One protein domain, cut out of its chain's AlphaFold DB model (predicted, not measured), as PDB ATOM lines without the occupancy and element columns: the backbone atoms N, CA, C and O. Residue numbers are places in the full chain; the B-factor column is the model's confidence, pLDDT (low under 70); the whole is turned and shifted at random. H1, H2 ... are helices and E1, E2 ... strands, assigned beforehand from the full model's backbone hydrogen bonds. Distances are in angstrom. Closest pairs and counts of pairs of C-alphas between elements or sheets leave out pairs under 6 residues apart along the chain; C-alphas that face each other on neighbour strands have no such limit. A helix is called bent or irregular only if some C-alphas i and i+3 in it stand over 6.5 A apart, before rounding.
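AT A GLANCE: This is residues 75 to 274 of the 473 residues of an uncharacterized protein of Candidatus Korarchaeota archaeon (UniProt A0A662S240). A long, bent and strongly twisted antiparallel sheet arches part of the way round a cluster of helices, in which H5, H6 and H7 pack on H2, and H4 packs on H7. E1, E2 and E3 make a long wall, and the bends of E2 and E4 bring the sheet round to E6 and E5, where H2 packs on E5; H1 sits far out, beside the beginning of E1. The 200 residues printed have seven named helices and six named strands, in the order H1 E1 E2 E3 E4 H2 E5 E6 H3 H4 H5 H6 H7, and the class is mixed, helices and strands. The sheet is branched at E2, and each of its neighbour pairs is antiparallel. The whole is compact, with a radius of gyration of the C-alphas of 17.8 A and spans of 50 by 46 by 34 A.

HOW THE PARTS SIT: H1, residues 77 to 82, is on the sheet but over none of its strands, at a height over the sheet of 4.1 A, only just above the sheet's level. E1, residues 86 to 95, E2, residues 99 to 124, and E3, residues 129 to 140, form a meander, each strand the antiparallel neighbour of the one before. In the hairpin of E1 and E2, N 89 and O 112 are within hydrogen-bond range at 2.8 A; in that of E2 and E3, N 121 and O 132 are at 2.7 A. E2 bends by 113 degrees at residue 102, and E4, residues 148 to 158, bends by 86 degrees at residue 151. E1 lies on one side of E2, E3 and E4 on the other side; N 102 and O 152 are 2.9 A apart. E5, residues 192 to 197, and E6, residues 204 to 209, form a hairpin, with N 193 and O 208 at 2.8 A; N 155 of E4 and O 207 of E6 are at 2.9 A. The hub is H2, residues 165 to 181, over E5 at a height over the sheet of 9.9 A and along the strands, at 1 degree to E5 on the local plane. H7, residues 259 to 273, touches H2, about perpendicular at 83 degrees; the closest C-alphas, of Gly 171 and Ile 266, are 4.0 A apart. H4, residues 221 to 230, touches H7 at a shallow tilt of 7 degrees, opposite ways, with the C-alphas of Glu 225 and Leu 267 closest at 6.2 A. H5, residues 237 to 244, and H6, residues 246 to 255, form a helical hairpin, and both touch H2: C-alphas 173 and 241 are closest at 5.9 A, and C-alphas 170 and 248 at 4.9 A. H6 is over E3 at a height over the sheet of 10.8 A. H3, residues 215 to 218, only grazes the sheet with residues 215 to 217. Every O i to N i+4 pair is within hydrogen-bond range in H1, H2, H4, H5 and H6, and 10 of 11 are in H7; H3 is too short for one.

IN THESE COORDINATES: H1 begins at C-alpha 77, (166.478, 112.940, 186.006). E1 measures 28.6 A from first to last C-alpha, E2 43.0 A, E3 34.3 A and E4 25.6 A. E2 ends at C-alpha 124, (181.869, 119.193, 160.936). H2 measures 24.2 A and H7 20.4 A; H7 ends at C-alpha 273, (151.688, 132.321, 150.451).

THE WHOLE: The two C-alphas farthest apart, of Pro 75 and Ser 222, are 50.8 A apart. The printed part has no cut, and no link is long. Mean pLDDT of the printed part is 90.6; residues 200 to 201, between E5 and E6, are under 70.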
ATOM      1  N   PRO A  75     172.615 108.698 184.258       95.81
ATOM      2  CA  PRO A  75     171.229 109.141 184.324       95.81
ATOM      3  C   PRO A  75     170.934 109.836 185.658       95.81
ATOM      4  O   PRO A  75     170.985 109.218 186.717       95.81
ATOM      5  N   ASP A  76     170.558 111.111 185.606       95.50
ATOM      6  CA  ASP A  76     170.050 111.848 186.768       95.50
ATOM      7  C   ASP A  76     168.926 112.780 186.317       95.50
ATOM      8  O   ASP A  76     169.160 113.857 185.762       95.50
ATOM      9  N   ILE A  77     167.694 112.299 186.508       94.25
ATOM     10  CA  ILE A  77     166.478 112.940 186.006       94.25
ATOM     11  C   ILE A  77     166.241 114.313 186.637       94.25
ATOM     12  O   ILE A  77     165.851 115.244 185.941       94.25
ATOM     13  N   LEU A  78     166.519 114.469 187.936       93.12
ATOM     14  CA  LEU A  78     166.290 115.732 188.635       93.12
ATOM     15  C   LEU A  78     167.288 116.786 188.175       93.12
ATOM     16  O   LEU A  78     166.904 117.918 187.887       93.12
ATOM     17  N   SER A  79     168.569 116.423 188.078       93.12
ATOM     18  CA  SER A  79     169.581 117.319 187.520       93.12
ATOM     19  C   SER A  79     169.219 117.707 186.088       93.12
ATOM     20  O   SER A  79     169.265 118.883 185.734       93.12
ATOM     21  N   ASP A  80     168.810 116.749 185.260       94.50
ATOM     22  CA  ASP A  80     168.521 117.030 183.858       94.50
ATOM     23  C   ASP A  80     167.273 117.886 183.651       94.50
ATOM     24  O   ASP A  80     167.287 118.748 182.776       94.50
ATOM     25  N   ILE A  81     166.245 117.752 184.484       94.12
ATOM     26  CA  ILE A  81     165.115 118.691 184.496       94.12
ATOM     27  C   ILE A  81     165.599 120.096 184.873       94.12
ATOM     28  O   ILE A  81     165.338 121.057 184.146       94.12
ATOM     29  N   ASN A  82     166.379 120.216 185.950       90.94
ATOM     30  CA  ASN A  82     166.870 121.502 186.452       90.94
ATOM     31  C   ASN A  82     167.782 122.243 185.460       90.94
ATOM     32  O   ASN A  82     167.743 123.470 185.375       90.94
ATOM     33  N   TYR A  83     168.590 121.516 184.685       90.69
ATOM     34  CA  TYR A  83     169.448 122.094 183.646       90.69
ATOM     35  C   TYR A  83     168.762 122.216 182.274       90.69
ATOM     36  O   TYR A  83     169.420 122.595 181.302       90.69
ATOM     37  N   GLY A  84     167.468 121.889 182.163       90.38
ATOM     38  CA  GLY A  84     166.721 121.934 180.900       90.38
ATOM     39  C   GLY A  84     167.156 120.879 179.876       90.38
ATOM     40  O   GLY A  84     166.929 121.046 178.680       90.38
ATOM     41  N   LYS A  85     167.804 119.804 180.335       93.88
ATOM     42  CA  LYS A  85     168.211 118.627 179.551       93.88
ATOM     43  C   LYS A  85     167.125 117.563 179.463       93.88
ATOM     44  O   LYS A  85     167.221 116.680 178.619       93.88
ATOM     45  N   LEU A  86     166.096 117.652 180.298       94.94
ATOM     46  CA  LEU A  86     164.866 116.890 180.162       94.94
ATOM     47  C   LEU A  86     163.681 117.849 180.220       94.94
ATOM     48  O   LEU A  86     163.545 118.628 181.163       94.94
ATOM     49  N   SER A  87     162.817 117.793 179.213       94.00
ATOM     50  CA  SER A  87     161.595 118.595 179.177       94.00
ATOM     51  C   SER A  87     160.407 117.793 178.670       94.00
ATOM     52  O   SER A  87     160.595 116.865 177.896       94.00
ATOM     53  N   SER A  88     159.190 118.139 179.082       94.44
ATOM     54  CA  SER A  88     157.967 117.554 178.535       94.44
ATOM     55  C   SER A  88     157.322 118.514 177.546       94.44
ATOM     56  O   SER A  88     157.136 119.691 177.859       94.44
ATOM     57  N   ILE A  89     156.947 118.013 176.375       92.31
ATOM     58  CA  ILE A  89     156.254 118.765 175.332       92.31
ATOM     59  C   ILE A  89     154.975 118.026 174.960       92.31
ATOM     60  O   ILE A  89     154.967 116.808 174.787       92.31
ATOM     61  N   ILE A  90     153.887 118.782 174.834       93.00
ATOM     62  CA  ILE A  90     152.623 118.270 174.317       93.00
ATOM     63  C   ILE A  90     152.617 118.478 172.806       93.00
ATOM     64  O   ILE A  90     152.683 119.607 172.312       93.00
ATOM     65  N   THR A  91     152.506 117.384 172.064       89.62
ATOM     66  CA  THR A  91     152.246 117.437 170.628       89.62
ATOM     67  C   THR A  91     150.769 117.748 170.429       89.62
ATOM     68  O   THR A  91     149.902 117.014 170.899       89.62
ATOM     69  N   LEU A  92     150.469 118.844 169.733       88.81
ATOM     70  CA  LEU A  92     149.102 119.295 169.470       88.81
ATOM     71  C   LEU A  92     148.669 118.918 168.053       88.81
ATOM     72  O   LEU A  92     149.403 119.133 167.087       88.81
ATOM     73  N   THR A  93     147.438 118.439 167.918       89.12
ATOM     74  CA  THR A  93     146.737 118.426 166.636       89.12
ATOM     75  C   THR A  93     145.970 119.732 166.496       89.12
ATOM     76  O   THR A  93     145.080 120.048 167.286       89.12
ATOM     77  N   VAL A  94     146.321 120.500 165.467       86.38
ATOM     78  CA  VAL A  94     145.720 121.805 165.191       86.38
ATOM     79  C   VAL A  94     144.944 121.735 163.884       86.38
ATOM     80  O   VAL A  94     145.491 121.376 162.841       86.38
ATOM     81  N   LYS A  95     143.663 122.103 163.937       89.00
ATOM     82  CA  LYS A  95     142.754 122.179 162.785       89.00
ATOM     83  C   LYS A  95     142.340 123.642 162.595       89.00
ATOM     84  O   LYS A  95     141.279 124.037 163.083       89.00
ATOM     85  N   PRO A  96     143.183 124.481 161.971       83.56
ATOM     86  CA  PRO A  96     142.864 125.886 161.751       83.56
ATOM     87  C   PRO A  96     141.944 126.043 160.525       83.56
ATOM     88  O   PRO A  96     141.810 125.113 159.720       83.56
ATOM     89  N   PRO A  97     141.319 127.218 160.333       82.06
ATOM     90  CA  PRO A  97     140.541 127.483 159.129       82.06
ATOM     91  C   PRO A  97     141.424 127.422 157.875       82.06
ATOM     92  O   PRO A  97     142.596 127.792 157.891       82.06
ATOM     93  N   TYR A  98     140.849 126.965 156.761       77.44
ATOM     94  CA  TYR A  98     141.611 126.726 155.529       77.44
ATOM     95  C   TYR A  98     141.732 127.956 154.621       77.44
ATOM     96  O   TYR A  98     142.586 127.972 153.732       77.44
ATOM     97  N   GLN A  99     140.879 128.972 154.805       77.44
ATOM     98  CA  GLN A  99     140.834 130.167 153.958       77.44
ATOM     99  C   GLN A  99     140.421 131.429 154.736       77.44
ATOM    100  O   GLN A  99     139.291 131.902 154.632       77.44
ATOM    101  N   GLY A 100     141.363 132.029 155.460       81.50
ATOM    102  CA  GLY A 100     141.162 133.295 156.160       81.50
ATOM    103  C   GLY A 100     140.592 133.106 157.559       81.50
ATOM    104  O   GLY A 100     141.033 132.230 158.296       81.50
ATOM    105  N   PHE A 101     139.659 133.975 157.947       83.88
ATOM    106  CA  PHE A 101     139.068 133.952 159.284       83.88
ATOM    107  C   PHE A 101     138.128 132.761 159.463       83.88
ATOM    108  O   PHE A 101     137.257 132.525 158.624       83.88
ATOM    109  N   GLY A 102     138.241 132.060 160.584       87.44
ATOM    110  CA  GLY A 102     137.319 130.989 160.933       87.44
ATOM    111  C   GLY A 102     137.673 130.309 162.245       87.44
ATOM    112  O   GLY A 102     138.535 130.768 162.987       87.44
ATOM    113  N   ARG A 103     136.962 129.220 162.529       90.00
ATOM    114  CA  ARG A 103     137.109 128.437 163.756       90.00
ATOM    115  C   ARG A 103     138.358 127.561 163.679       90.00
ATOM    116  O   ARG A 103     138.593 126.925 162.653       90.00
ATOM    117  N   ILE A 104     139.127 127.542 164.758       91.88
ATOM    118  CA  ILE A 104     140.268 126.659 164.979       91.88
ATOM    119  C   ILE A 104     139.923 125.683 166.099       91.88
ATOM    120  O   ILE A 104     139.318 126.070 167.096       91.88
ATOM    121  N   VAL A 105     140.303 124.420 165.916       91.88
ATOM    122  CA  VAL A 105     140.161 123.371 166.933       91.88
ATOM    123  C   VAL A 105     141.547 122.869 167.299       91.88
ATOM    124  O   VAL A 105     142.332 122.533 166.406       91.88
ATOM    125  N   ILE A 106     141.846 122.835 168.595       90.94
ATOM    126  CA  ILE A 106     143.134 122.385 169.125       90.94
ATOM    127  C   ILE A 106     142.870 121.272 170.132       90.94
ATOM    128  O   ILE A 106     142.111 121.442 171.090       90.94
ATOM    129  N   GLU A 107     143.499 120.127 169.889       93.25
ATOM    130  CA  GLU A 107     143.420 118.938 170.733       93.25
ATOM    131  C   GLU A 107     144.838 118.403 171.005       93.25
ATOM    132  O   GLU A 107     145.686 118.412 170.103       93.25
ATOM    133  N   PRO A 108     145.138 117.954 172.232       93.12
ATOM    134  CA  PRO A 108     146.413 117.330 172.540       93.12
ATOM    135  C   PRO A 108     146.453 115.927 171.929       93.12
ATOM    136  O   PRO A 108     145.500 115.162 172.055       93.12
ATOM    137  N   TYR A 109     147.553 115.583 171.267       92.12
ATOM    138  CA  TYR A 109     147.742 114.292 170.602       92.12
ATOM    139  C   TYR A 109     148.569 113.320 171.443       92.12
ATOM    140  O   TYR A 109     148.189 112.165 171.608       92.12
ATOM    141  N   SER A 110     149.697 113.789 171.972       94.38
ATOM    142  CA  SER A 110     150.597 112.989 172.803       94.38
ATOM    143  C   SER A 110     151.429 113.876 173.723       94.38
ATOM    144  O   SER A 110     151.593 115.073 173.471       94.38
ATOM    145  N   VAL A 111     151.971 113.273 174.779       96.38
ATOM    146  CA  VAL A 111     153.001 113.879 175.627       96.38
ATOM    147  C   VAL A 111     154.326 113.185 175.346       96.38
ATOM    148  O   VAL A 111     154.413 111.958 175.365       96.38
ATOM    149  N   GLU A 112     155.360 113.973 175.083       96.06
ATOM    150  CA  GLU A 112     156.708 113.491 174.803       96.06
ATOM    151  C   GLU A 112     157.696 114.115 175.786       96.06
ATOM    152  O   GLU A 112     157.666 115.323 176.028       96.06
ATOM    153  N   TRP A 113     158.615 113.317 176.321       96.81
ATOM    154  CA  TRP A 113     159.801 113.834 176.987       96.81
ATOM    155  C   TRP A 113     160.922 114.017 175.971       96.81
ATOM    156  O   TRP A 113     161.332 113.074 175.298       96.81
ATOM    157  N   GLN A 114     161.434 115.236 175.860       94.75
ATOM    158  CA  GLN A 114     162.618 115.550 175.076       94.75
ATOM    159  C   GLN A 114     163.849 115.494 175.967       94.75
ATOM    160  O   GLN A 114     163.987 116.287 176.903       94.75
ATOM    161  N   VAL A 115     164.741 114.563 175.643       95.94
ATOM    162  CA  VAL A 115     166.023 114.372 176.318       95.94
ATOM    163  C   VAL A 115     167.113 115.018 175.479       95.94
ATOM    164  O   VAL A 115     167.193 114.782 174.276       95.94
ATOM    165  N   GLU A 116     167.983 115.795 176.110       94.25
ATOM    166  CA  GLU A 116     169.179 116.375 175.513       94.25
ATOM    167  C   GLU A 116     170.443 115.852 176.217       94.25
ATOM    168  O   GLU A 116     170.475 115.640 177.436       94.25
ATOM    169  N   SER A 117     171.511 115.633 175.449       94.56
ATOM    170  CA  SER A 117     172.808 115.259 176.010       94.56
ATOM    171  C   SER A 117     173.423 116.406 176.818       94.56
ATOM    172  O   SER A 117     173.292 117.597 176.504       94.56
ATOM    173  N   ARG A 118     174.149 116.059 177.880       91.31
ATOM    174  CA  ARG A 118     175.020 116.993 178.608       91.31
ATOM    175  C   ARG A 118     176.243 117.334 177.775       91.31
ATOM    176  O   ARG A 118     176.676 118.486 177.746       91.31
ATOM    177  N   ASN A 119     176.775 116.336 177.076       90.12
ATOM    178  CA  ASN A 119     177.972 116.494 176.271       90.12
ATOM    179  C   ASN A 119     177.627 117.057 174.883       90.12
ATOM    180  O   ASN A 119     176.782 116.484 174.186       90.12
ATOM    181  N   PRO A 120     178.271 118.159 174.457       90.50
ATOM    182  CA  PRO A 120     178.101 118.680 173.111       90.50
ATOM    183  C   PRO A 120     178.763 117.775 172.067       90.50
ATOM    184  O   PRO A 120     179.792 117.143 172.310       90.50
ATOM    185  N   VAL A 121     178.209 117.786 170.861       89.56
ATOM    186  CA  VAL A 121     178.746 117.137 169.666       89.56
ATOM    187  C   VAL A 121     179.142 118.209 168.659       89.56
ATOM    188  O   VAL A 121     178.389 119.145 168.389       89.56
ATOM    189  N   ILE A 122     180.331 118.061 168.077       90.44
ATOM    190  CA  ILE A 122     180.793 118.922 166.989       90.44
ATOM    191  C   ILE A 122     180.382 118.286 165.663       90.44
ATOM    192  O   ILE A 122     180.895 117.230 165.289       90.44
ATOM    193  N   VAL A 123     179.492 118.954 164.935       88.19
ATOM    194  CA  VAL A 123     179.146 118.613 163.555       88.19
ATOM    195  C   VAL A 123     180.096 119.373 162.637       88.19
ATOM    196  O   VAL A 123     180.128 120.606 162.630       88.19
ATOM    197  N   LYS A 124     180.921 118.625 161.898       86.56
ATOM    198  CA  LYS A 124     181.869 119.193 160.936       86.56
ATOM    199  C   LYS A 124     181.135 119.541 159.644       86.56
ATOM    200  O   LYS A 124     180.786 118.640 158.887       86.56
ATOM    201  N   GLY A 125     180.910 120.831 159.418       84.50
ATOM    202  CA  GLY A 125     180.456 121.360 158.135       84.50
ATOM    203  C   GLY A 125     181.628 121.642 157.196       84.50
ATOM    204  O   GLY A 125     182.790 121.676 157.608       84.50
ATOM    205  N   TYR A 126     181.315 121.864 155.925       84.00
ATOM    206  CA  TYR A 126     182.270 122.323 154.920       84.00
ATOM    207  C   TYR A 126     182.665 123.794 155.143       84.00
ATOM    208  O   TYR A 126     183.829 124.160 154.988       84.00
ATOM    209  N   ARG A 127     181.702 124.635 155.527       85.81
ATOM    210  CA  ARG A 127     181.846 126.074 155.771       85.81
ATOM    211  C   ARG A 127     182.279 126.353 157.205       85.81
ATOM    212  O   ARG A 127     183.189 127.150 157.426       85.81
ATOM    213  N   ARG A 128     181.649 125.701 158.189       85.62
ATOM    214  CA  ARG A 128     182.022 125.832 159.606       85.62
ATOM    215  C   ARG A 128     181.641 124.620 160.442       85.62
ATOM    216  O   ARG A 128     180.707 123.886 160.142       85.62
ATOM    217  N   ASN A 129     182.344 124.466 161.558       87.38
ATOM    218  CA  ASN A 129     181.948 123.525 162.596       87.38
ATOM    219  C   ASN A 129     180.807 124.127 163.418       87.38
ATOM    220  O   ASN A 129     180.897 125.280 163.850       87.38
ATOM    221  N   ARG A 130     179.769 123.335 163.675       87.56
ATOM    222  CA  ARG A 130     178.677 123.689 164.585       87.56
ATOM    223  C   ARG A 130     178.719 122.804 165.815       87.56
ATOM    224  O   ARG A 130     179.051 121.623 165.735       87.56
ATOM    225  N   VAL A 131     178.385 123.393 166.955       87.56
ATOM    226  CA  VAL A 131     178.208 122.663 168.207       87.56
ATOM    227  C   VAL A 131     176.716 122.431 168.391       87.56
ATOM    228  O   VAL A 131     175.935 123.376 168.326       87.56
ATOM    229  N   THR A 132     176.331 121.180 168.600       88.38
ATOM    230  CA  THR A 132     174.956 120.767 168.893       88.38
ATOM    231  C   THR A 132     174.954 119.786 170.061       88.38
ATOM    232  O   THR A 132     176.013 119.411 170.561       88.38
ATOM    233  N   TYR A 133     173.782 119.352 170.495       89.31
ATOM    234  CA  TYR A 133     173.613 118.306 171.497       89.31
ATOM    235  C   TYR A 133     172.774 117.178 170.897       89.31
ATOM    236  O   TYR A 133     171.932 117.423 170.029       89.31
ATOM    237  N   ARG A 134     173.024 115.935 171.319       90.06
ATOM    238  CA  ARG A 134     172.173 114.808 170.912       90.06
ATOM    239  C   ARG A 134     170.807 114.993 171.552       90.06
ATOM    240  O   ARG A 134     170.730 115.451 172.691       90.06
ATOM    241  N   ARG A 135     169.754 114.655 170.815       90.31
ATOM    242  CA  ARG A 135     168.379 114.758 171.291       90.31
ATOM    243  C   ARG A 135     167.584 113.542 170.873       90.31
ATOM    244  O   ARG A 135     167.713 113.106 169.736       90.31
ATOM    245  N   GLU A 136     166.761 113.054 171.786       93.38
ATOM    246  CA  GLU A 136     165.824 111.956 171.559       93.38
ATOM    247  C   GLU A 136     164.479 112.303 172.198       93.38
ATOM    248  O   GLU A 136     164.403 113.115 173.128       93.38
ATOM    249  N   LYS A 137     163.412 111.703 171.673       94.38
ATOM    250  CA  LYS A 137     162.042 111.889 172.158       94.38
ATOM    251  C   LYS A 137     161.526 110.576 172.731       94.38
ATOM    252  O   LYS A 137     161.599 109.548 172.065       94.38
ATOM    253  N   ILE A 138     160.975 110.629 173.935       97.19
ATOM    254  CA  ILE A 138     160.351 109.494 174.615       97.19
ATOM    255  C   ILE A 138     158.853 109.757 174.672       97.19
ATOM    256  O   ILE A 138     158.424 110.775 175.208       97.19
ATOM    257  N   LEU A 139     158.052 108.854 174.117       96.62
ATOM    258  CA  LEU A 139     156.598 108.948 174.197       96.62
ATOM    259  C   LEU A 139     156.131 108.503 175.586       96.62
ATOM    260  O   LEU A 139     156.424 107.385 176.002       96.62
ATOM    261  N   VAL A 140     155.352 109.337 176.272       95.94
ATOM    262  CA  VAL A 140     154.664 108.929 177.500       95.94
ATOM    263  C   VAL A 140     153.374 108.207 177.103       95.94
ATOM    264  O   VAL A 140     152.489 108.800 176.487       95.94
ATOM    265  N   THR A 141     153.277 106.912 177.414       91.44
ATOM    266  CA  THR A 141     152.247 105.978 176.917       91.44
ATOM    267  C   THR A 141     150.887 106.134 177.614       91.44
ATOM    268  O   THR A 141     150.318 105.180 178.143       91.44
ATOM    269  N   LEU A 142     150.326 107.346 177.600       91.06
ATOM    270  CA  LEU A 142     149.017 107.648 178.178       91.06
ATOM    271  C   LEU A 142     148.158 108.497 177.233       91.06
ATOM    272  O   LEU A 142     148.662 109.245 176.398       91.06
ATOM    273  N   ASN A 143     146.837 108.371 177.371       89.62
ATOM    274  CA  ASN A 143     145.896 109.193 176.619       89.62
ATOM    275  C   ASN A 143     145.967 110.656 177.064       89.62
ATOM    276  O   ASN A 143     146.141 110.961 178.244       89.62
ATOM    277  N   THR A 144     145.759 111.551 176.107       92.56
ATOM    278  CA  THR A 144     145.592 112.984 176.333       92.56
ATOM    279  C   THR A 144     144.112 113.347 176.484       92.56
ATOM    280  O   THR A 144     143.214 112.600 176.083       92.56
ATOM    281  N   TYR A 145     143.843 114.504 177.086       91.44
ATOM    282  CA  TYR A 145     142.511 114.928 177.500       91.44
ATOM    283  C   TYR A 145     142.195 116.365 177.097       91.44
ATOM    284  O   TYR A 145     143.007 117.279 177.243       91.44
ATOM    285  N   GLY A 146     140.941 116.565 176.696       90.50
ATOM    286  CA  GLY A 146     140.377 117.876 176.403       90.50
ATOM    287  C   GLY A 146     140.547 118.311 174.950       90.50
ATOM    288  O   GLY A 146     141.255 117.710 174.153       90.50
ATOM    289  N   MET A 147     139.840 119.379 174.612       92.25
ATOM    290  CA  MET A 147     140.002 120.147 173.385       92.25
ATOM    291  C   MET A 147     139.481 121.549 173.666       92.25
ATOM    292  O   MET A 147     138.639 121.736 174.555       92.25
ATOM    293  N   TYR A 148     139.943 122.528 172.906       90.56
ATOM    294  CA  TYR A 148     139.313 123.834 172.910       90.56
ATOM    295  C   TYR A 148     139.192 124.373 171.498       90.56
ATOM    296  O   TYR A 148     139.834 123.910 170.550       90.56
ATOM    297  N   GLU A 149     138.312 125.353 171.382       91.25
ATOM    298  CA  GLU A 149     137.969 125.951 170.114       91.25
ATOM    299  C   GLU A 149     138.014 127.460 170.251       91.25
ATOM    300  O   GLU A 149     137.585 128.019 171.260       91.25
ATOM    301  N   ASP A 150     138.550 128.107 169.229       90.75
ATOM    302  CA  ASP A 150     138.657 129.557 169.158       90.75
ATOM    303  C   ASP A 150     138.419 129.987 167.706       90.75
ATOM    304  O   ASP A 150     138.119 129.170 166.827       90.75
ATOM    305  N   TYR A 151     138.551 131.272 167.429       91.00
ATOM    306  CA  TYR A 151     138.619 131.805 166.082       91.00
ATOM    307  C   TYR A 151     140.039 132.263 165.787       91.00
ATOM    308  O   TYR A 151     140.766 132.655 166.684       91.00
ATOM    309  N   THR A 152     140.461 132.209 164.529       92.94
ATOM    310  CA  THR A 152     141.739 132.773 164.082       92.94
ATOM    311  C   THR A 152     141.726 133.017 162.576       92.94
ATOM    312  O   THR A 152     140.774 132.659 161.880       92.94
ATOM    313  N   TYR A 153     142.781 133.641 162.060       89.12
ATOM    314  CA  TYR A 153     143.098 133.635 160.641       89.12
ATOM    315  C   TYR A 153     144.046 132.480 160.346       89.12
ATOM    316  O   TYR A 153     145.088 132.351 160.983       89.12
ATOM    317  N   GLY A 154     143.687 131.654 159.367       90.31
ATOM    318  CA  GLY A 154     144.458 130.486 158.972       90.31
ATOM    319  C   GLY A 154     144.339 130.196 157.484       90.31
ATOM    320  O   GLY A 154     143.365 130.562 156.820       90.31
ATOM    321  N   PHE A 155     145.372 129.562 156.946       86.69
ATOM    322  CA  PHE A 155     145.451 129.207 155.539       86.69
ATOM    323  C   PHE A 155     146.159 127.875 155.370       86.69
ATOM    324  O   PHE A 155     147.248 127.670 155.908       86.69
ATOM    325  N   MET A 156     145.556 127.001 154.570       87.56
ATOM    326  CA  MET A 156     146.167 125.747 154.145       87.56
ATOM    327  C   MET A 156     146.648 125.863 152.702       87.56
ATOM    328  O   MET A 156     145.929 126.345 151.823       87.56
ATOM    329  N   TYR A 157     147.861 125.378 152.472       86.88
ATOM    330  CA  TYR A 157     148.527 125.393 151.183       86.88
ATOM    331  C   TYR A 157     148.957 123.978 150.826       86.88
ATOM    332  O   TYR A 157     149.835 123.404 151.467       86.88
ATOM    333  N   GLU A 158     148.330 123.426 149.791       85.94
ATOM    334  CA  GLU A 158     148.797 122.196 149.160       85.94
ATOM    335  C   GLU A 158     150.156 122.446 148.494       85.94
ATOM    336  O   GLU A 158     150.356 123.459 147.812       85.94
ATOM    337  N   LEU A 159     151.087 121.529 148.729       88.00
ATOM    338  CA  LEU A 159     152.439 121.552 148.189       88.00
ATOM    339  C   LEU A 159     152.519 120.680 146.938       88.00
ATOM    340  O   LEU A 159     151.787 119.699 146.802       88.00
ATOM    341  N   ASP A 160     153.454 121.004 146.043       85.12
ATOM    342  CA  ASP A 160     153.756 120.101 144.933       85.12
ATOM    343  C   ASP A 160     154.347 118.794 145.489       85.12
ATOM    344  O   ASP A 160     155.100 118.788 146.467       85.12
ATOM    345  N   GLN A 161     154.000 117.662 144.878       83.38
ATOM    346  CA  GLN A 161     154.455 116.344 145.328       83.38
ATOM    347  C   GLN A 161     155.985 116.211 145.298       83.38
ATOM    348  O   GLN A 161     156.552 115.448 146.086       83.38
ATOM    349  N   GLN A 162     156.659 116.974 144.435       87.88
ATOM    350  CA  GLN A 162     158.116 117.018 144.324       87.88
ATOM    351  C   GLN A 162     158.781 117.857 145.421       87.88
ATOM    352  O   GLN A 162     160.001 117.795 145.557       87.88
ATOM    353  N   GLU A 163     158.020 118.615 146.219       90.12
ATOM    354  CA  GLU A 163     158.615 119.458 147.252       90.12
ATOM    355  C   GLU A 163     159.261 118.646 148.372       90.12
ATOM    356  O   GLU A 163     158.717 117.646 148.860       90.12
ATOM    357  N   ASP A 164     160.419 119.124 148.816       91.62
ATOM    358  CA  ASP A 164     161.091 118.622 150.006       91.62
ATOM    359  C   ASP A 164     160.471 119.262 151.256       91.62
ATOM    360  O   ASP A 164     160.558 120.474 151.470       91.62
ATOM    361  N   ILE A 165     159.857 118.428 152.096       93.25
ATOM    362  CA  ILE A 165     159.198 118.831 153.343       93.25
ATOM    363  C   ILE A 165     160.175 119.508 154.308       93.25
ATOM    364  O   ILE A 165     159.788 120.466 154.980       93.25
ATOM    365  N   ASN A 166     161.433 119.068 154.347       93.94
ATOM    366  CA  ASN A 166     162.460 119.662 155.200       93.94
ATOM    367  C   ASN A 166     162.774 121.089 154.747       93.94
ATOM    368  O   ASN A 166     162.832 122.002 155.568       93.94
ATOM    369  N   MET A 167     162.868 121.311 153.434       95.56
ATOM    370  CA  MET A 167     163.093 122.648 152.882       95.56
ATOM    371  C   MET A 167     161.878 123.564 153.050       95.56
ATOM    372  O   MET A 167     162.051 124.749 153.325       95.56
ATOM    373  N   ILE A 168     160.651 123.041 152.947       96.50
ATOM    374  CA  ILE A 168     159.440 123.821 153.250       96.50
ATOM    375  C   ILE A 168     159.405 124.222 154.728       96.50
ATOM    376  O   ILE A 168     159.145 125.384 155.040       96.50
ATOM    377  N   ARG A 169     159.712 123.289 155.637       96.81
ATOM    378  CA  ARG A 169     159.790 123.557 157.078       96.81
ATOM    379  C   ARG A 169     160.855 124.607 157.395       96.81
ATOM    380  O   ARG A 169     160.557 125.575 158.089       96.81
ATOM    381  N   LEU A 170     162.054 124.467 156.829       97.94
ATOM    382  CA  LEU A 170     163.128 125.450 156.966       97.94
ATOM    383  C   LEU A 170     162.708 126.828 156.437       97.94
ATOM    384  O   LEU A 170     162.961 127.839 157.089       97.94
ATOM    385  N   GLY A 171     162.033 126.870 155.285       97.88
ATOM    386  CA  GLY A 171     161.518 128.105 154.699       97.88
ATOM    387  C   GLY A 171     160.485 128.801 155.586       97.88
ATOM    388  O   GLY A 171     160.548 130.017 155.749       97.88
ATOM    389  N   LEU A 172     159.572 128.050 156.211       97.88
ATOM    390  CA  LEU A 172     158.587 128.592 157.156       97.88
ATOM    391  C   LEU A 172     159.249 129.104 158.443       97.88
ATOM    392  O   LEU A 172     158.964 130.230 158.853       97.88
ATOM    393  N   ALA A 173     160.173 128.341 159.036       97.81
ATOM    394  CA  ALA A 173     160.923 128.768 160.222       97.81
ATOM    395  C   ALA A 173     161.739 130.042 159.943       97.81
ATOM    396  O   ALA A 173     161.671 131.027 160.685       97.81
ATOM    397  N   GLY A 174     162.467 130.049 158.821       97.69
ATOM    398  CA  GLY A 174     163.237 131.195 158.349       97.69
ATOM    399  C   GLY A 174     162.354 132.410 158.072       97.69
ATOM    400  O   GLY A 174     162.733 133.530 158.413       97.69
ATOM    401  N   LEU A 175     161.151 132.203 157.529       97.69
ATOM    402  CA  LEU A 175     160.189 133.271 157.275       97.69
ATOM    403  C   LEU A 175     159.710 133.916 158.581       97.69
ATOM    404  O   LEU A 175     159.632 135.140 158.640       97.69
ATOM    405  N   MET A 176     159.442 133.135 159.633       97.31
ATOM    406  CA  MET A 176     159.057 133.685 160.942       97.31
ATOM    407  C   MET A 176     160.169 134.566 161.527       97.31
ATOM    408  O   MET A 176     159.907 135.675 162.001       97.31
ATOM    409  N   VAL A 177     161.427 134.124 161.421       97.50
ATOM    410  CA  VAL A 177     162.592 134.931 161.816       97.50
ATOM    411  C   VAL A 177     162.720 136.182 160.947       97.50
ATOM    412  O   VAL A 177     162.910 137.276 161.476       97.50
ATOM    413  N   ALA A 178     162.571 136.065 159.629       97.25
ATOM    414  CA  ALA A 178     162.659 137.206 158.726       97.25
ATOM    415  C   ALA A 178     161.575 138.253 159.023       97.25
ATOM    416  O   ALA A 178     161.890 139.431 159.165       97.25
ATOM    417  N   LEU A 179     160.316 137.844 159.204       96.62
ATOM    418  CA  LEU A 179     159.214 138.741 159.571       96.62
ATOM    419  C   LEU A 179     159.453 139.443 160.916       96.62
ATOM    420  O   LEU A 179     159.027 140.588 161.094       96.62
ATOM    421  N   ARG A 180     160.159 138.797 161.851       96.00
ATOM    422  CA  ARG A 180     160.590 139.427 163.105       96.00
ATOM    423  C   ARG A 180     161.687 140.471 162.891       96.00
ATOM    424  O   ARG A 180     161.682 141.492 163.576       96.00
ATOM    425  N   LEU A 181     162.632 140.202 161.995       95.81
ATOM    426  CA  LEU A 181     163.814 141.038 161.766       95.81
ATOM    427  C   LEU A 181     163.573 142.195 160.788       95.81
ATOM    428  O   LEU A 181     164.270 143.201 160.863       95.81
ATOM    429  N   ILE A 182     162.602 142.078 159.880       95.12
ATOM    430  CA  ILE A 182     162.252 143.154 158.950       95.12
ATOM    431  C   ILE A 182     161.572 144.286 159.728       95.12
ATOM    432  O   ILE A 182     160.502 144.102 160.312       95.12
ATOM    433  N   ASP A 183     162.169 145.478 159.677       88.50
ATOM    434  CA  ASP A 183     161.758 146.641 160.473       88.50
ATOM    435  C   ASP A 183     160.298 147.064 160.285       88.50
ATOM    436  O   ASP A 183     159.669 147.537 161.230       88.50
ATOM    437  N   HIS A 184     159.745 146.870 159.087       86.88
ATOM    438  CA  HIS A 184     158.351 147.196 158.783       86.88
ATOM    439  C   HIS A 184     157.338 146.214 159.385       86.88
ATOM    440  O   HIS A 184     156.172 146.574 159.526       86.88
ATOM    441  N   TYR A 185     157.759 144.989 159.712       91.81
ATOM    442  CA  TYR A 185     156.875 143.928 160.195       91.81
ATOM    443  C   TYR A 185     157.045 143.686 161.695       91.81
ATOM    444  O   TYR A 185     156.068 143.761 162.435       91.81
ATOM    445  N   ARG A 186     158.276 143.413 162.158       93.38
ATOM    446  CA  ARG A 186     158.624 143.163 163.573       93.38
ATOM    447  C   ARG A 186     157.695 142.172 164.290       93.38
ATOM    448  O   ARG A 186     157.495 142.262 165.506       93.38
ATOM    449  N   ILE A 187     157.173 141.193 163.557       94.12
ATOM    450  CA  ILE A 187     156.165 140.242 164.043       94.12
ATOM    451  C   ILE A 187     156.767 139.367 165.153       94.12
ATOM    452  O   ILE A 187     157.870 138.856 164.963       94.12
ATOM    453  N   PRO A 188     156.109 139.188 166.316       94.06
ATOM    454  CA  PRO A 188     156.586 138.270 167.351       94.06
ATOM    455  C   PRO A 188     156.753 136.845 166.809       94.06
ATOM    456  O   PRO A 188     155.883 136.363 166.090       94.06
ATOM    457  N   LEU A 189     157.831 136.150 167.197       90.62
ATOM    458  CA  LEU A 189     158.213 134.839 166.634       90.62
ATOM    459  C   LEU A 189     157.109 133.774 166.716       90.62
ATOM    460  O   LEU A 189     157.060 132.871 165.893       90.62
ATOM    461  N   HIS A 190     156.238 133.884 167.716       89.19
ATOM    462  CA  HIS A 190     155.181 132.922 168.002       89.19
ATOM    463  C   HIS A 190     153.784 133.404 167.601       89.19
ATOM    464  O   HIS A 190     152.822 132.675 167.810       89.19
ATOM    465  N   LEU A 191     153.653 134.615 167.040       93.06
ATOM    466  CA  LEU A 191     152.346 135.136 166.633       93.06
ATOM    467  C   LEU A 191     151.791 134.374 165.427       93.06
ATOM    468  O   LEU A 191     150.590 134.154 165.355       93.06
ATOM    469  N   ILE A 192     152.655 133.980 164.491       94.31
ATOM    470  CA  ILE A 192     152.286 133.128 163.362       94.31
ATOM    471  C   ILE A 192     152.858 131.738 163.635       94.31
ATOM    472  O   ILE A 192     154.060 131.569 163.835       94.31
ATOM    473  N   ARG A 193     151.979 130.744 163.661       93.12
ATOM    474  CA  ARG A 193     152.298 129.331 163.849       93.12
ATOM    475  C   ARG A 193     152.170 128.603 162.523       93.12
ATOM    476  O   ARG A 193     151.448 129.054 161.629       93.12
ATOM    477  N   TYR A 194     152.844 127.466 162.405       94.00
ATOM    478  CA  TYR A 194     152.702 126.615 161.237       94.00
ATOM    479  C   TYR A 194     152.851 125.136 161.571       94.00
ATOM    480  O   TYR A 194     153.463 124.763 162.567       94.00
ATOM    481  N   VAL A 195     152.313 124.298 160.688       90.69
ATOM    482  CA  VAL A 195     152.547 122.851 160.646       90.69
ATOM    483  C   VAL A 195     152.820 122.461 159.202       90.69
ATOM    484  O   VAL A 195     152.148 122.941 158.289       90.69
ATOM    485  N   VAL A 196     153.790 121.572 158.996       91.69
ATOM    486  CA  VAL A 196     154.061 120.955 157.694       91.69
ATOM    487  C   VAL A 196     153.718 119.477 157.780       91.69
ATOM    488  O   VAL A 196     154.296 118.749 158.586       91.69
ATOM    489  N   SER A 197     152.773 119.036 156.955       85.25
ATOM    490  CA  SER A 197     152.307 117.654 156.943       85.25
ATOM    491  C   SER A 197     153.167 116.790 156.013       85.25
ATOM    492  O   SER A 197     153.265 117.096 154.820       85.25
ATOM    493  N   PRO A 198     153.764 115.690 156.514       73.75
ATOM    494  CA  PRO A 198     154.606 114.798 155.720       73.75
ATOM    495  C   PRO A 198     153.813 113.702 154.983       73.75
ATOM    496  O   PRO A 198     154.404 112.723 154.523       73.75
ATOM    497  N   LEU A 199     152.480 113.803 154.885       73.62
ATOM    498  CA  LEU A 199     151.657 112.772 154.248       73.62
ATOM    499  C   LEU A 199     152.082 112.552 152.787       73.62
ATOM    500  O   LEU A 199     151.975 113.447 151.952       73.62
ATOM    501  N   LYS A 200     152.526 111.323 152.472       62.19
ATOM    502  CA  LYS A 200     153.131 110.953 151.175       62.19
ATOM    503  C   LYS A 200     152.334 111.392 149.947       62.19
ATOM    504  O   LYS A 200     152.945 111.773 148.960       62.19
ATOM    505  N   ASN A 201     151.005 111.306 150.008       68.38
ATOM    506  CA  ASN A 201     150.129 111.556 148.857       68.38
ATOM    507  C   ASN A 201     149.461 112.935 148.899       68.38
ATOM    508  O   ASN A 201     148.796 113.317 147.941       68.38
ATOM    509  N   LEU A 202     149.611 113.677 149.997       74.81
ATOM    510  CA  LEU A 202     149.001 114.988 150.172       74.81
ATOM    511  C   LEU A 202     149.889 115.827 151.089       74.81
ATOM    512  O   LEU A 202     149.639 115.946 152.289       74.81
ATOM    513  N   LYS A 203     150.952 116.382 150.509       88.31
ATOM    514  CA  LYS A 203     151.834 117.318 151.198       88.31
ATOM    515  C   LYS A 203     151.130 118.663 151.295       88.31
ATOM    516  O   LYS A 203     150.627 119.186 150.304       88.31
ATOM    517  N   TYR A 204     151.111 119.242 152.482       89.44
ATOM    518  CA  TYR A 204     150.603 120.591 152.682       89.44
ATOM    519  C   TYR A 204     151.315 121.238 153.857       89.44
ATOM    520  O   TYR A 204     151.859 120.554 154.728       89.44
ATOM    521  N   PHE A 205     151.274 122.559 153.908       92.94
ATOM    522  CA  PHE A 205     151.519 123.273 155.147       92.94
ATOM    523  C   PHE A 205     150.317 124.135 155.494       92.94
ATOM    524  O   PHE A 205     149.514 124.520 154.639       92.94
ATOM    525  N   VAL A 206     150.200 124.423 156.777       91.25
ATOM    526  CA  VAL A 206     149.162 125.285 157.312       91.25
ATOM    527  C   VAL A 206     149.833 126.357 158.141       91.25
ATOM    528  O   VAL A 206     150.741 126.045 158.905       91.25
ATOM    529  N   ILE A 207     149.397 127.600 157.978       93.88
ATOM    530  CA  ILE A 207     149.804 128.729 158.819       93.88
ATOM    531  C   ILE A 207     148.570 129.315 159.495       93.88
ATOM    532  O   ILE A 207     147.501 129.371 158.886       93.88
ATOM    533  N   TRP A 208     148.704 129.756 160.739       93.44
ATOM    534  CA  TRP A 208     147.635 130.454 161.451       93.44
ATOM    535  C   TRP A 208     148.192 131.437 162.473       93.44
ATOM    536  O   TRP A 208     149.377 131.407 162.800       93.44
ATOM    537  N   GLU A 209     147.338 132.325 162.969       93.62
ATOM    538  CA  GLU A 209     147.710 133.266 164.024       93.62
ATOM    539  C   GLU A 209     147.412 132.678 165.410       93.62
ATOM    540  O   GLU A 209     146.304 132.209 165.668       93.62
ATOM    541  N   ASP A 210     148.382 132.722 166.324       88.19
ATOM    542  CA  ASP A 210     148.213 132.314 167.730       88.19
ATOM    543  C   ASP A 210     147.245 133.244 168.481       88.19
ATOM    544  O   ASP A 210     146.586 132.859 169.441       88.19
ATOM    545  N   SER A 211     147.147 134.493 168.020       83.56
ATOM    546  CA  SER A 211     146.196 135.494 168.495       83.56
ATOM    547  C   SER A 211     145.535 136.168 167.299       83.56
ATOM    548  O   SER A 211     146.226 136.545 166.355       83.56
ATOM    549  N   VAL A 212     144.212 136.347 167.343       85.44
ATOM    550  CA  VAL A 212     143.396 136.870 166.229       85.44
ATOM    551  C   VAL A 212     143.708 138.338 165.936       85.44
ATOM    552  O   VAL A 212     143.028 139.249 166.404       85.44
ATOM    553  N   SER A 213     144.743 138.578 165.143       85.06
ATOM    554  CA  SER A 213     145.267 139.910 164.822       85.06
ATOM    555  C   SER A 213     144.942 140.352 163.392       85.06
ATOM    556  O   SER A 213     144.931 141.546 163.097       85.06
ATOM    557  N   GLY A 214     144.643 139.407 162.497       84.06
ATOM    558  CA  GLY A 214     144.420 139.647 161.073       84.06
ATOM    559  C   GLY A 214     145.693 139.976 160.291       84.06
ATOM    560  O   GLY A 214     145.594 140.431 159.148       84.06
ATOM    561  N   ILE A 215     146.876 139.764 160.873       87.44
ATOM    562  CA  ILE A 215     148.163 140.098 160.265       87.44
ATOM    563  C   ILE A 215     148.438 139.299 158.988       87.44
ATOM    564  O   ILE A 215     148.947 139.864 158.021       87.44
ATOM    565  N   LEU A 216     148.025 138.030 158.915       87.19
ATOM    566  CA  LEU A 216     148.227 137.179 157.736       87.19
ATOM    567  C   LEU A 216     147.548 137.743 156.482       87.19
ATOM    568  O   LEU A 216     148.048 137.549 155.376       87.19
ATOM    569  N   ASN A 217     146.449 138.485 156.650       78.50
ATOM    570  CA  ASN A 217     145.759 139.169 155.554       78.50
ATOM    571  C   ASN A 217     146.388 140.511 155.164       78.50
ATOM    572  O   ASN A 217     146.097 141.031 154.089       78.50
ATOM    573  N   GLN A 218     147.197 141.098 156.043       80.56
ATOM    574  CA  GLN A 218     147.791 142.421 155.849       80.56
ATOM    575  C   GLN A 218     149.216 142.346 155.294       80.56
ATOM    576  O   GLN A 218     149.708 143.322 154.722       80.56
ATOM    577  N   ILE A 219     149.890 141.200 155.437       85.38
ATOM    578  CA  ILE A 219     151.246 141.016 154.925       85.38
ATOM    579  C   ILE A 219     151.243 141.068 153.393       85.38
ATOM    580  O   ILE A 219     150.675 140.226 152.701       85.38
ATOM    581  N   ASN A 220     151.959 142.052 152.852       83.19
ATOM    582  CA  ASN A 220     152.317 142.075 151.440       83.19
ATOM    583  C   ASN A 220     153.476 141.099 151.170       83.19
ATOM    584  O   ASN A 220     154.645 141.472 151.262       83.19
ATOM    585  N   TRP A 221     153.142 139.859 150.817       87.00
ATOM    586  CA  TRP A 221     154.120 138.797 150.563       87.00
ATOM    587  C   TRP A 221     155.120 139.124 149.442       87.00
ATOM    588  O   TRP A 221     156.268 138.698 149.529       87.00
ATOM    589  N   SER A 222     154.748 139.927 148.436       81.00
ATOM    590  CA  SER A 222     155.690 140.364 147.393       81.00
ATOM    591  C   SER A 222     156.792 141.261 147.965       81.00
ATOM    592  O   SER A 222     157.967 141.067 147.670       81.00
ATOM    593  N   LYS A 223     156.434 142.198 148.853       85.56
ATOM    594  CA  LYS A 223     157.423 143.033 149.554       85.56
ATOM    595  C   LYS A 223     158.278 142.224 150.524       85.56
ATOM    596  O   LYS A 223     159.461 142.509 150.670       85.56
ATOM    597  N   VAL A 224     157.702 141.206 151.171       92.31
ATOM    598  CA  VAL A 224     158.472 140.293 152.031       92.31
ATOM    599  C   VAL A 224     159.616 139.656 151.246       92.31
ATOM    600  O   VAL A 224     160.733 139.647 151.746       92.31
ATOM    601  N   GLU A 225     159.392 139.192 150.013       90.56
ATOM    602  CA  GLU A 225     160.463 138.614 149.186       90.56
ATOM    603  C   GLU A 225     161.601 139.600 148.902       90.56
ATOM    604  O   GLU A 225     162.775 139.228 148.981       90.56
ATOM    605  N   GLU A 226     161.269 140.854 148.585       90.19
ATOM    606  CA  GLU A 226     162.257 141.919 148.374       90.19
ATOM    607  C   GLU A 226     163.080 142.166 149.643       90.19
ATOM    608  O   GLU A 226     164.313 142.199 149.592       90.19
ATOM    609  N   TYR A 227     162.414 142.277 150.794       95.25
ATOM    610  CA  TYR A 227     163.080 142.512 152.070       95.25
ATOM    611  C   TYR A 227     163.917 141.319 152.527       95.25
ATOM    612  O   TYR A 227     165.025 141.523 153.008       95.25
ATOM    613  N   VAL A 228     163.437 140.088 152.343       95.94
ATOM    614  CA  VAL A 228     164.171 138.861 152.687       95.94
ATOM    615  C   VAL A 228     165.474 138.776 151.896       95.94
ATOM    616  O   VAL A 228     166.517 138.508 152.484       95.94
ATOM    617  N   LYS A 229     165.446 139.068 150.589       94.69
ATOM    618  CA  LYS A 229     166.654 139.072 149.742       94.69
ATOM    619  C   LYS A 229     167.686 140.115 150.177       94.69
ATOM    620  O   LYS A 229     168.878 139.906 149.989       94.69
ATOM    621  N   ALA A 230     167.235 141.242 150.723       94.31
ATOM    622  CA  ALA A 230     168.110 142.310 151.202       94.31
ATOM    623  C   ALA A 230     168.539 142.138 152.674       94.31
ATOM    624  O   ALA A 230     169.440 142.842 153.138       94.31
ATOM    625  N   LEU A 231     167.890 141.240 153.421       95.06
ATOM    626  CA  LEU A 231     168.072 141.100 154.860       95.06
ATOM    627  C   LEU A 231     169.425 140.460 155.179       95.06
ATOM    628  O   LEU A 231     169.693 139.319 154.815       95.06
ATOM    629  N   LYS A 232     170.244 141.178 155.951       93.19
ATOM    630  CA  LYS A 232     171.438 140.629 156.603       93.19
ATOM    631  C   LYS A 232     171.085 140.277 158.046       93.19
ATOM    632  O   LYS A 232     170.900 141.195 158.849       93.19
ATOM    633  N   PRO A 233     170.956 138.990 158.397       91.31
ATOM    634  CA  PRO A 233     170.493 138.615 159.719       91.31
ATOM    635  C   PRO A 233     171.583 138.862 160.777       91.31
ATOM    636  O   PRO A 233     172.782 138.801 160.481       91.31
ATOM    637  N   PRO A 234     171.201 139.097 162.042       92.56
ATOM    638  CA  PRO A 234     172.149 139.091 163.146       92.56
ATOM    639  C   PRO A 234     172.685 137.673 163.373       92.56
ATOM    640  O   PRO A 234     172.000 136.695 163.097       92.56
ATOM    641  N   LYS A 235     173.868 137.541 163.988       87.94
ATOM    642  CA  LYS A 235     174.510 136.234 164.265       87.94
ATOM    643  C   LYS A 235     173.648 135.245 165.067       87.94
ATOM    644  O   LYS A 235     173.934 134.056 165.065       87.94
ATOM    645  N   ILE A 236     172.619 135.735 165.755       92.25
ATOM    646  CA  ILE A 236     171.707 134.931 166.574       92.25
ATOM    647  C   ILE A 236     170.560 134.292 165.768       92.25
ATOM    648  O   ILE A 236     169.740 133.600 166.356       92.25
ATOM    649  N   TYR A 237     170.475 134.485 164.443       94.19
ATOM    650  CA  TYR A 237     169.350 133.965 163.649       94.19
ATOM    651  C   TYR A 237     169.168 132.450 163.772       94.19
ATOM    652  O   TYR A 237     168.033 131.997 163.851       94.19
ATOM    653  N   GLU A 238     170.254 131.672 163.863       92.69
ATOM    654  CA  GLU A 238     170.159 130.221 164.067       92.69
ATOM    655  C   GLU A 238     169.470 129.903 165.396       92.69
ATOM    656  O   GLU A 238     168.583 129.059 165.436       92.69
ATOM    657  N   ALA A 239     169.798 130.632 166.469       92.12
ATOM    658  CA  ALA A 239     169.145 130.469 167.766       92.12
ATOM    659  C   ALA A 239     167.668 130.908 167.738       92.12
ATOM    660  O   ALA A 239     166.840 130.328 168.436       92.12
ATOM    661  N   LEU A 240     167.314 131.900 166.911       95.69
ATOM    662  CA  LEU A 240     165.913 132.281 166.697       95.69
ATOM    663  C   LEU A 240     165.140 131.183 165.955       95.69
ATOM    664  O   LEU A 240     164.003 130.905 166.317       95.69
ATOM    665  N   ILE A 241     165.760 130.535 164.962       95.81
ATOM    666  CA  ILE A 241     165.170 129.374 164.280       95.81
ATOM    667  C   ILE A 241     165.006 128.220 165.272       95.81
ATOM    668  O   ILE A 241     163.918 127.664 165.350       95.81
ATOM    669  N   TRP A 242     166.018 127.932 166.098       91.31
ATOM    670  CA  TRP A 242     165.932 126.944 167.186       91.31
ATOM    671  C   TRP A 242     164.754 127.194 168.134       91.31
ATOM    672  O   TRP A 242     164.107 126.241 168.564       91.31
ATOM    673  N   ALA A 243     164.476 128.459 168.465       90.69
ATOM    674  CA  ALA A 243     163.365 128.829 169.337       90.69
ATOM    675  C   ALA A 243     161.985 128.629 168.680       90.69
ATOM    676  O   ALA A 243     160.992 128.488 169.388       90.69
ATOM    677  N   ILE A 244     161.909 128.633 167.346       92.56
ATOM    678  CA  ILE A 244     160.665 128.429 166.591       92.56
ATOM    679  C   ILE A 244     160.449 126.949 166.275       92.56
ATOM    680  O   ILE A 244     159.367 126.425 166.523       92.56
ATOM    681  N   ASP A 245     161.460 126.299 165.701       92.31
ATOM    682  CA  ASP A 245     161.386 124.938 165.181       92.31
ATOM    683  C   ASP A 245     162.769 124.282 165.247       92.31
ATOM    684  O   ASP A 245     163.694 124.585 164.486       92.31
ATOM    685  N   GLN A 246     162.902 123.367 166.202       88.88
ATOM    686  CA  GLN A 246     164.147 122.656 166.459       88.88
ATOM    687  C   GLN A 246     164.524 121.721 165.303       88.88
ATOM    688  O   GLN A 246     165.707 121.590 164.995       88.88
ATOM    689  N   ASP A 247     163.540 121.119 164.629       89.44
ATOM    690  CA  ASP A 247     163.790 120.231 163.491       89.44
ATOM    691  C   ASP A 247     164.326 121.053 162.304       89.44
ATOM    692  O   ASP A 247     165.280 120.649 161.635       89.44
ATOM    693  N   ALA A 248     163.792 122.263 162.084       94.31
ATOM    694  CA  ALA A 248     164.341 123.211 161.111       94.31
ATOM    695  C   ALA A 248     165.794 123.604 161.431       94.31
ATOM    696  O   ALA A 248     166.639 123.677 160.537       94.31
ATOM    697  N   ALA A 249     166.112 123.822 162.706       92.56
ATOM    698  CA  ALA A 249     167.467 124.161 163.128       92.56
ATOM    699  C   ALA A 249     168.461 122.990 162.980       92.56
ATOM    700  O   ALA A 249     169.634 123.195 162.646       92.56
ATOM    701  N   GLN A 250     167.997 121.752 163.163       90.00
ATOM    702  CA  GLN A 250     168.793 120.560 162.876       90.00
ATOM    703  C   GLN A 250     169.140 120.453 161.388       90.00
ATOM    704  O   GLN A 250     170.285 120.141 161.067       90.00
ATOM    705  N   ILE A 251     168.212 120.789 160.483       93.25
ATOM    706  CA  ILE A 251     168.479 120.828 159.034       93.25
ATOM    707  C   ILE A 251     169.646 121.782 158.733       93.25
ATOM    708  O   ILE A 251     170.585 121.396 158.041       93.25
ATOM    709  N   ILE A 252     169.658 122.985 159.317       93.50
ATOM    710  CA  ILE A 252     170.778 123.935 159.160       93.50
ATOM    711  C   ILE A 252     172.099 123.296 159.599       93.50
ATOM    712  O   ILE A 252     173.119 123.423 158.920       93.50
ATOM    713  N   THR A 253     172.070 122.593 160.730       90.31
ATOM    714  CA  THR A 253     173.262 121.991 161.327       90.31
ATOM    715  C   THR A 253     173.812 120.841 160.487       90.31
ATOM    716  O   THR A 253     175.015 120.797 160.237       90.31
ATOM    717  N   PHE A 254     172.949 119.926 160.040       87.25
ATOM    718  CA  PHE A 254     173.350 118.722 159.313       87.25
ATOM    719  C   PHE A 254     173.718 118.986 157.852       87.25
ATOM    720  O   PHE A 254     174.628 118.337 157.340       87.25
ATOM    721  N   TYR A 255     173.048 119.935 157.196       89.50
ATOM    722  CA  TYR A 255     173.311 120.281 155.794       89.50
ATOM    723  C   TYR A 255     174.279 121.456 155.624       89.50
ATOM    724  O   TYR A 255     174.545 121.865 154.497       89.50
ATOM    725  N   ASP A 256     174.823 121.981 156.725       91.38
ATOM    726  CA  ASP A 256     175.771 123.098 156.735       91.38
ATOM    727  C   ASP A 256     175.270 124.340 155.972       91.38
ATOM    728  O   ASP A 256     175.977 124.959 155.171       91.38
ATOM    729  N   LEU A 257     174.008 124.695 156.228       92.69
ATOM    730  CA  LEU A 257     173.326 125.791 155.543       92.69
ATOM    731  C   LEU A 257     173.667 127.138 156.183       92.69
ATOM    732  O   LEU A 257     173.763 127.268 157.402       92.69
ATOM    733  N   GLU A 258     173.809 128.171 155.365       92.38
ATOM    734  CA  GLU A 258     173.922 129.561 155.799       92.38
ATOM    735  C   GLU A 258     172.636 130.325 155.469       92.38
ATOM    736  O   GLU A 258     171.718 129.803 154.838       92.38
ATOM    737  N   TRP A 259     172.552 131.582 155.911       94.56
ATOM    738  CA  TRP A 259     171.363 132.406 155.688       94.56
ATOM    739  C   TRP A 259     170.929 132.484 154.220       94.56
ATOM    740  O   TRP A 259     169.733 132.441 153.949       94.56
ATOM    741  N   ASP A 260     171.873 132.549 153.283       93.75
ATOM    742  CA  ASP A 260     171.553 132.631 151.854       93.75
ATOM    743  C   ASP A 260     170.808 131.378 151.356       93.75
ATOM    744  O   ASP A 260     169.863 131.495 150.578       93.75
ATOM    745  N   ASP A 261     171.138 130.189 151.875       94.75
ATOM    746  CA  ASP A 261     170.410 128.954 151.552       94.75
ATOM    747  C   ASP A 261     168.994 128.972 152.174       94.75
ATOM    748  O   ASP A 261     168.018 128.494 151.588       94.75
ATOM    749  N   ILE A 262     168.849 129.586 153.357       97.06
ATOM    750  CA  ILE A 262     167.551 129.779 154.026       97.06
ATOM    751  C   ILE A 262     166.688 130.777 153.243       97.06
ATOM    752  O   ILE A 262     165.481 130.571 153.121       97.06
ATOM    753  N   VAL A 263     167.279 131.828 152.665       97.69
ATOM    754  CA  VAL A 263     166.573 132.787 151.800       97.69
ATOM    755  C   VAL A 263     165.912 132.069 150.628       97.69
ATOM    756  O   VAL A 263     164.744 132.333 150.344       97.69
ATOM    757  N   GLU A 264     166.587 131.117 149.981       95.62
ATOM    758  CA  GLU A 264     165.978 130.332 148.900       95.62
ATOM    759  C   GLU A 264     164.764 129.522 149.378       95.62
ATOM    760  O   GLU A 264     163.721 129.506 148.712       95.62
ATOM    761  N   ALA A 265     164.862 128.908 150.560       96.88
ATOM    762  CA  ALA A 265     163.759 128.185 151.187       96.88
ATOM    763  C   ALA A 265     162.578 129.115 151.532       96.88
ATOM    764  O   ALA A 265     161.422 128.770 151.274       96.88
ATOM    765  N   ILE A 266     162.852 130.319 152.049       97.56
ATOM    766  CA  ILE A 266     161.827 131.334 152.337       97.56
ATOM    767  C   ILE A 266     161.115 131.739 151.046       97.56
ATOM    768  O   ILE A 266     159.887 131.700 150.989       97.56
ATOM    769  N   LEU A 267     161.869 132.077 149.994       94.00
ATOM    770  CA  LEU A 267     161.310 132.503 148.706       94.00
ATOM    771  C   LEU A 267     160.447 131.419 148.055       94.00
ATOM    772  O   LEU A 267     159.506 131.718 147.322       94.00
ATOM    773  N   LYS A 268     160.756 130.147 148.300       92.38
ATOM    774  CA  LYS A 268     159.910 129.038 147.863       92.38
ATOM    775  C   LYS A 268     158.559 129.056 148.583       92.38
ATOM    776  O   LYS A 268     157.523 128.990 147.928       92.38
ATOM    777  N   VAL A 269     158.556 129.192 149.908       94.88
ATOM    778  CA  VAL A 269     157.323 129.226 150.710       94.88
ATOM    779  C   VAL A 269     156.488 130.473 150.403       94.88
ATOM    780  O   VAL A 269     155.269 130.369 150.254       94.88
ATOM    781  N   THR A 270     157.104 131.646 150.231       92.25
ATOM    782  CA  THR A 270     156.366 132.885 149.929       92.25
ATOM    783  C   THR A 270     155.604 132.808 148.610       92.25
ATOM    784  O   THR A 270     154.510 133.365 148.526       92.25
ATOM    785  N   ARG A 271     156.086 132.054 147.612       86.00
ATOM    786  CA  ARG A 271     155.332 131.805 146.366       86.00
ATOM    787  C   ARG A 271     153.996 131.113 146.629       86.00
ATOM    788  O   ARG A 271     152.989 131.501 146.038       86.00
ATOM    789  N   TYR A 272     153.965 130.141 147.544       87.62
ATOM    790  CA  TYR A 272     152.712 129.526 147.988       87.62
ATOM    791  C   TYR A 272     151.831 130.550 148.715       87.62
ATOM    792  O   TYR A 272     150.652 130.687 148.381       87.62
ATOM    793  N   LEU A 273     152.409 131.327 149.641       87.56
ATOM    794  CA  LEU A 273     151.688 132.321 150.451       87.56
ATOM    795  C   LEU A 273     151.051 133.441 149.632       87.56
ATOM    796  O   LEU A 273     149.930 133.854 149.931       87.56
ATOM    797  N   ARG A 274     151.718 133.877 148.560       76.19
ATOM    798  CA  ARG A 274     151.198 134.863 147.606       76.19
ATOM    799  C   ARG A 274     149.883 134.419 146.968       76.19
ATOM    800  O   ARG A 274     149.155 135.273 146.469       76.19
TER     801      ARG A 274